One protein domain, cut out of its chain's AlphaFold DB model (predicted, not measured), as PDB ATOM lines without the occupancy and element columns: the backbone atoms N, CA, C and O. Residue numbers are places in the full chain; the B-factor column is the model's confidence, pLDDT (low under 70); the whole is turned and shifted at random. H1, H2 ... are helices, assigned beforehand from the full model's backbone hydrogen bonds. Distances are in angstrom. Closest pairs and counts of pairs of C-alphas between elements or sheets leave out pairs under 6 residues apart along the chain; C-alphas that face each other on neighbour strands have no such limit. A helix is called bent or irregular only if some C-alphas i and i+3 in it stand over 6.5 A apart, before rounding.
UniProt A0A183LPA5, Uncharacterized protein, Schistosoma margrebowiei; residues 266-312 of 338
ATOM      1  N   SER A 266      89.051 158.380 117.502       54.03
ATOM      2  CA  SER A 266      90.425 158.406 118.033       54.03
ATOM      3  C   SER A 266      91.171 157.078 117.825       54.03
ATOM      4  O   SER A 266      92.394 157.032 117.947       54.03
ATOM      5  N   ASP A 267      90.467 155.993 117.474       55.88
ATOM      6  CA  ASP A 267      91.037 154.635 117.441       55.88
ATOM      7  C   ASP A 267      92.207 154.508 116.454       55.88
ATOM      8  O   ASP A 267      93.243 153.926 116.777       55.88
ATOM      9  N   ALA A 268      92.096 155.116 115.268       54.00
ATOM     10  CA  ALA A 268      93.149 155.067 114.258       54.00
ATOM     11  C   ALA A 268      94.431 155.788 114.711       54.00
ATOM     12  O   ALA A 268      95.535 155.279 114.491       54.00
ATOM     13  N   ASP A 269      94.298 156.938 115.375       55.25
ATOM     14  CA  ASP A 269      95.443 157.709 115.855       55.25
ATOM     15  C   ASP A 269      96.070 157.094 117.116       55.25
ATOM     16  O   ASP A 269      97.288 156.910 117.178       55.25
ATOM     17  N   VAL A 270      95.255 156.633 118.070       58.53
ATOM     18  CA  VAL A 270      95.717 155.862 119.237       58.53
ATOM     19  C   VAL A 270      96.485 154.620 118.777       58.53
ATOM     20  O   VAL A 270      97.589 154.344 119.256       58.53
ATOM     21  N   LYS A 271      95.966 153.902 117.777       58.84
ATOM     22  CA  LYS A 271      96.631 152.739 117.181       58.84
ATOM     23  C   LYS A 271      97.939 153.111 116.480       58.84
ATOM     24  O   LYS A 271      98.918 152.367 116.598       58.84
ATOM     25  N   ALA A 272      98.003 154.262 115.812       62.12
ATOM     26  CA  ALA A 272      99.231 154.772 115.204       62.12
ATOM     27  C   ALA A 272     100.286 155.167 116.257       62.12
ATOM     28  O   ALA A 272     101.459 154.814 116.108       62.12
ATOM     29  N   ARG A 273      99.885 155.829 117.351       62.69
ATOM     30  CA  ARG A 273     100.757 156.201 118.484       62.69
ATOM     31  C   ARG A 273     101.307 154.969 119.193       62.69
ATOM     32  O   ARG A 273     102.519 154.864 119.387       62.69
ATOM     33  N   ILE A 274     100.451 153.988 119.480       64.62
ATOM     34  CA  ILE A 274     100.863 152.685 120.022       64.62
ATOM     35  C   ILE A 274     101.846 151.995 119.067       64.62
ATOM     36  O   ILE A 274     102.855 151.447 119.511       64.62
ATOM     37  N   GLY A 275     101.598 152.050 117.754       69.19
ATOM     38  CA  GLY A 275     102.511 151.528 116.735       69.19
ATOM     39  C   GLY A 275     103.899 152.177 116.786       69.19
ATOM     40  O   GLY A 275     104.909 151.471 116.816       69.19
ATOM     41  N   LYS A 276     103.962 153.511 116.870       69.88
ATOM     42  CA  LYS A 276     105.218 154.277 116.969       69.88
ATOM     43  C   LYS A 276     105.965 154.012 118.276       69.88
ATOM     44  O   LYS A 276     107.170 153.771 118.247       69.88
ATOM     45  N   ALA A 277     105.264 153.981 119.407       68.81
ATOM     46  CA  ALA A 277     105.859 153.679 120.706       68.81
ATOM     47  C   ALA A 277     106.431 152.256 120.762       68.81
ATOM     48  O   ALA A 277     107.539 152.044 121.255       68.81
ATOM     49  N   ARG A 278     105.716 151.277 120.189       72.69
ATOM     50  CA  ARG A 278     106.219 149.904 120.037       72.69
ATOM     51  C   ARG A 278     107.473 149.861 119.167       72.69
ATOM     52  O   ARG A 278     108.427 149.180 119.533       72.69
ATOM     53  N   ALA A 279     107.502 150.598 118.058       74.81
ATOM     54  CA  ALA A 279     108.685 150.685 117.206       74.81
ATOM     55  C   ALA A 279     109.890 151.284 117.956       74.81
ATOM     56  O   ALA A 279     110.968 150.692 117.931       74.81
ATOM     57  N   ALA A 280     109.698 152.385 118.690       72.75
ATOM     58  CA  ALA A 280     110.739 153.002 119.515       72.75
ATOM     59  C   ALA A 280     111.249 152.047 120.609       72.75
ATOM     60  O   ALA A 280     112.454 151.863 120.772       72.75
ATOM     61  N   TYR A 281     110.343 151.355 121.309       78.75
ATOM     62  CA  TYR A 281     110.714 150.353 122.308       78.75
ATOM     63  C   TYR A 281     111.542 149.208 121.702       78.75
ATOM     64  O   TYR A 281     112.537 148.786 122.292       78.75
ATOM     65  N   LEU A 282     111.168 148.723 120.513       80.19
ATOM     66  CA  LEU A 282     111.880 147.647 119.816       80.19
ATOM     67  C   LEU A 282     113.261 148.077 119.305       80.19
ATOM     68  O   LEU A 282     114.194 147.278 119.349       80.19
ATOM     69  N   GLN A 283     113.425 149.327 118.870       79.06
ATOM     70  CA  GLN A 283     114.731 149.857 118.460       79.06
ATOM     71  C   GLN A 283     115.734 149.896 119.622       79.06
ATOM     72  O   GLN A 283     116.928 149.669 119.427       79.06
ATOM     73  N   LEU A 284     115.251 150.084 120.852       81.12
ATOM     74  CA  LEU A 284     116.072 150.113 122.065       81.12
ATOM     75  C   LEU A 284     116.330 148.714 122.661       81.12
ATOM     76  O   LEU A 284     116.851 148.596 123.770       81.12
ATOM     77  N   ARG A 285     116.042 147.627 121.926       85.50
ATOM     78  CA  ARG A 285     116.223 146.231 122.380       85.50
ATOM     79  C   ARG A 285     117.607 145.948 122.970       85.50
ATOM     80  O   ARG A 285     117.721 145.242 123.971       85.50
ATOM     81  N   ASN A 286     118.656 146.511 122.377       81.62
ATOM     82  CA  ASN A 286     120.029 146.318 122.848       81.62
ATOM     83  C   ASN A 286     120.277 146.989 124.212       81.62
ATOM     84  O   ASN A 286     121.025 146.456 125.029       81.62
ATOM     85  N   ILE A 287     119.600 148.106 124.495       82.31
ATOM     86  CA  ILE A 287     119.651 148.803 125.788       82.31
ATOM     87  C   ILE A 287     118.971 147.954 126.862       82.31
ATOM     88  O   ILE A 287     119.533 147.750 127.939       82.31
ATOM     89  N   TRP A 288     117.798 147.391 126.560       85.12
ATOM     90  CA  TRP A 288     117.058 146.532 127.491       85.12
ATOM     91  C   TRP A 288     117.853 145.285 127.876       85.12
ATOM     92  O   TRP A 288     117.916 144.938 129.057       85.12
ATOM     93  N   ASN A 289     118.550 144.686 126.908       83.94
ATOM     94  CA  ASN A 289     119.363 143.485 127.107       83.94
ATOM     95  C   ASN A 289     120.746 143.754 127.727       83.94
ATOM     96  O   ASN A 289     121.411 142.813 128.161       83.94
ATOM     97  N   SER A 290     121.199 145.010 127.785       86.94
ATOM     98  CA  SER A 290     122.520 145.344 128.323       86.94
ATOM     99  C   SER A 290     122.591 145.096 129.829       86.94
ATOM    100  O   SER A 290     121.793 145.636 130.591       86.94
ATOM    101  N   LYS A 291     123.581 144.323 130.284       89.75
ATOM    102  CA  LYS A 291     123.869 144.143 131.720       89.75
ATOM    103  C   LYS A 291     124.712 145.278 132.313       89.75
ATOM    104  O   LYS A 291     124.812 145.373 133.527       89.75
ATOM    105  N   GLN A 292     125.313 146.118 131.468       89.94
ATOM    106  CA  GLN A 292     126.160 147.237 131.899       89.94
ATOM    107  C   GLN A 292     125.342 148.446 132.364       89.94
ATOM    108  O   GLN A 292     125.837 149.281 133.112       89.94
ATOM    109  N   LEU A 293     124.090 148.552 131.914       82.56
ATOM    110  CA  LEU A 293     123.203 149.649 132.274       82.56
ATOM    111  C   LEU A 293     122.365 149.278 133.494       82.56
ATOM    112  O   LEU A 293     121.692 148.242 133.502       82.56
ATOM    113  N   SER A 294     122.369 150.159 134.492       83.25
ATOM    114  CA  SER A 294     121.518 150.022 135.669       83.25
ATOM    115  C   SER A 294     120.038 150.108 135.295       83.25
ATOM    116  O   SER A 294     119.654 150.740 134.305       83.25
ATOM    117  N   TYR A 295     119.192 149.489 136.117       76.25
ATOM    118  CA  TYR A 295     117.742 149.522 135.945       76.25
ATOM    119  C   TYR A 295     117.204 150.961 135.874       76.25
ATOM    120  O   TYR A 295     116.501 151.303 134.925       76.25
ATOM    121  N   ASN A 296     117.636 151.836 136.789       72.62
ATOM    122  CA  ASN A 296     117.218 153.243 136.828       72.62
ATOM    123  C   ASN A 296     117.547 153.996 135.529       72.62
ATOM    124  O   ASN A 296     116.732 154.775 135.036       72.62
ATOM    125  N   THR A 297     118.702 153.719 134.916       73.25
ATOM    126  CA  THR A 297     119.083 154.333 133.633       73.25
ATOM    127  C   THR A 297     118.163 153.875 132.502       73.25
ATOM    128  O   THR A 297     117.726 154.690 131.689       73.25
ATOM    129  N   LYS A 298     117.810 152.585 132.463       71.81
ATOM    130  CA  LYS A 298     116.876 152.037 131.466       71.81
ATOM    131  C   LYS A 298     115.472 152.616 131.623       71.81
ATOM    132  O   LYS A 298     114.857 152.969 130.622       71.81
ATOM    133  N   VAL A 299     114.997 152.773 132.859       70.88
ATOM    134  CA  VAL A 299     113.712 153.427 133.149       70.88
ATOM    135  C   VAL A 299     113.725 154.879 132.672       70.88
ATOM    136  O   VAL A 299     112.787 155.310 132.005       70.88
ATOM    137  N   ARG A 300     114.814 155.622 132.911       73.88
ATOM    138  CA  ARG A 300     114.941 157.003 132.422       73.88
ATOM    139  C   ARG A 300     114.898 157.071 130.895       73.88
ATOM    140  O   ARG A 300     114.167 157.881 130.341       73.88
ATOM    141  N   ILE A 301     115.602 156.167 130.211       74.06
ATOM    142  CA  ILE A 301     115.586 156.067 128.743       74.06
ATOM    143  C   ILE A 301     114.184 155.726 128.222       74.06
ATOM    144  O   ILE A 301     113.748 156.320 127.235       74.06
ATOM    145  N   PHE A 302     113.464 154.815 128.880       75.62
ATOM    146  CA  PHE A 302     112.075 154.496 128.546       75.62
ATOM    147  C   PHE A 302     111.164 155.724 128.691       75.62
ATOM    148  O   PHE A 302     110.427 156.050 127.758       75.62
ATOM    149  N   ASN A 303     111.266 156.448 129.809       68.38
ATOM    150  CA  ASN A 303     110.478 157.654 130.056       68.38
ATOM    151  C   ASN A 303     110.766 158.749 129.019       68.38
ATOM    152  O   ASN A 303     109.844 159.374 128.515       68.38
ATOM    153  N   THR A 304     112.026 158.948 128.635       72.38
ATOM    154  CA  THR A 304     112.384 160.004 127.677       72.38
ATOM    155  C   THR A 304     112.065 159.650 126.222       72.38
ATOM    156  O   THR A 304     111.773 160.553 125.448       72.38
ATOM    157  N   ASN A 305     112.121 158.374 125.822       73.62
ATOM    158  CA  ASN A 305     112.043 157.992 124.399       73.62
ATOM    159  C   ASN A 305     110.764 157.241 124.010       73.62
ATOM    160  O   ASN A 305     110.367 157.277 122.850       73.62
ATOM    161  N   VAL A 306     110.137 156.522 124.943       71.56
ATOM    162  CA  VAL A 306     108.937 155.714 124.672       71.56
ATOM    163  C   VAL A 306     107.705 156.363 125.295       71.56
ATOM    164  O   VAL A 306     106.692 156.509 124.610       71.56
ATOM    165  N   LYS A 307     107.794 156.806 126.559       69.38
ATOM    166  CA  LYS A 307     106.687 157.492 127.247       69.38
ATOM    167  C   LYS A 307     106.356 158.826 126.564       69.38
ATOM    168  O   LYS A 307     105.191 159.083 126.302       69.38
ATOM    169  N   THR A 308     107.356 159.598 126.143       64.19
ATOM    170  CA  THR A 308     107.146 160.833 125.361       64.19
ATOM    171  C   THR A 308     106.427 160.596 124.032       64.19
ATOM    172  O   THR A 308     105.545 161.367 123.695       64.19
ATOM    173  N   VAL A 309     106.713 159.515 123.299       66.69
ATOM    174  CA  VAL A 309     106.020 159.182 122.034       66.69
ATOM    175  C   VAL A 309     104.585 158.716 122.280       66.69
ATOM    176  O   VAL A 309     103.690 158.997 121.482       66.69
ATOM    177  N   LEU A 310     104.353 158.019 123.396       61.50
ATOM    178  CA  LEU A 310     103.000 157.727 123.867       61.50
ATOM    179  C   LEU A 310     102.252 159.006 124.248       61.50
ATOM    180  O   LEU A 310     101.041 159.045 124.063       61.50
ATOM    181  N   GLN A 311     102.950 160.043 124.717       61.44
ATOM    182  CA  GLN A 311     102.362 161.259 125.286       61.44
ATOM    183  C   GLN A 311     102.352 162.498 124.364       61.44
ATOM    184  O   GLN A 311     101.569 163.387 124.647       61.44
ATOM    185  N   ASN A 312     103.147 162.546 123.284       53.56
ATOM    186  CA  ASN A 312     103.378 163.668 122.344       53.56
ATOM    187  C   ASN A 312     102.614 164.982 122.640       53.56
ATOM    188  O   ASN A 312     101.476 165.163 122.220       53.56
TER     189      ASN A 312
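What this domain is: This is residues 266 to 312 of the 338 residues of an uncharacterized protein of Schistosoma margrebowiei (UniProt A0A183LPA5). Two long helices, H1 and H3, lie side by side and run opposite ways, as a long, narrow fold-back, with the short helix H2 in the turn between them at one end. The turn ends in a loop that sticks out at residues 291 to 296, of which 295 and 296 belong to H3. The printed part has 47 residues, with three named helices in the order H1, H2, H3 and no named strand, and its class is all helix. The whole is loose, with a radius of gyration of the C-alphas of 11.9 A, and its outline is a rod of 40 by 15 by 9 A.

Where its parts are: H1 is residues 267 to 283, 24.2 A from first to last C-alpha; it begins at C-alpha 267, at (91.037, 154.635, 117.441). After a tight link of 1 residue, H2 takes residues 285 to 289. A tight link of 5 residues leads from H2 to H3, residues 295 to 311, 22.1 A from first to last C-alpha. H3 begins at C-alpha 295, at (117.742, 149.522, 135.945), and ends at C-alpha 311, at (102.362, 161.259, 125.286). H3 has a kink of 31 degrees near residue 302. It is neither bent nor irregular, but only just: C-alphas 304 and 307 are 6.2 A apart.

How they stand to each other: H1 and H3 touch, with 13 pairs of C-alphas within 8 A. Their closest C-alphas, those of Ala 277 and Val 306, are 5.4 A apart. The two helices run opposite ways at a shallow tilt of 29 degrees, with their centres 14.2 A apart. H1 and H2 meet only through their link. H2 and H3 are close but not clearly touching, with 2 pairs of C-alphas within 8 A; their closest C-alphas, those of Trp 288 and Lys 298, are 6.8 A apart. In H1 and H2 every O i to N i+4 pair is within hydrogen-bond range, while in H3 10 of 13 are.

The domain as a whole: The C-alphas of Ser 266 and Gln 292, the two farthest apart in the domain, are 39.9 A apart. The first and last printed C-alphas, those of Ser 266 and Asn 312, are 14.6 A apart. The printed part has no cut, and its two links between helices are tight. The mean pLDDT of the printed part is 71.8. The model's confidence is low, under 70, at residues 266 to 277, residue 303 and residues 307 to 312.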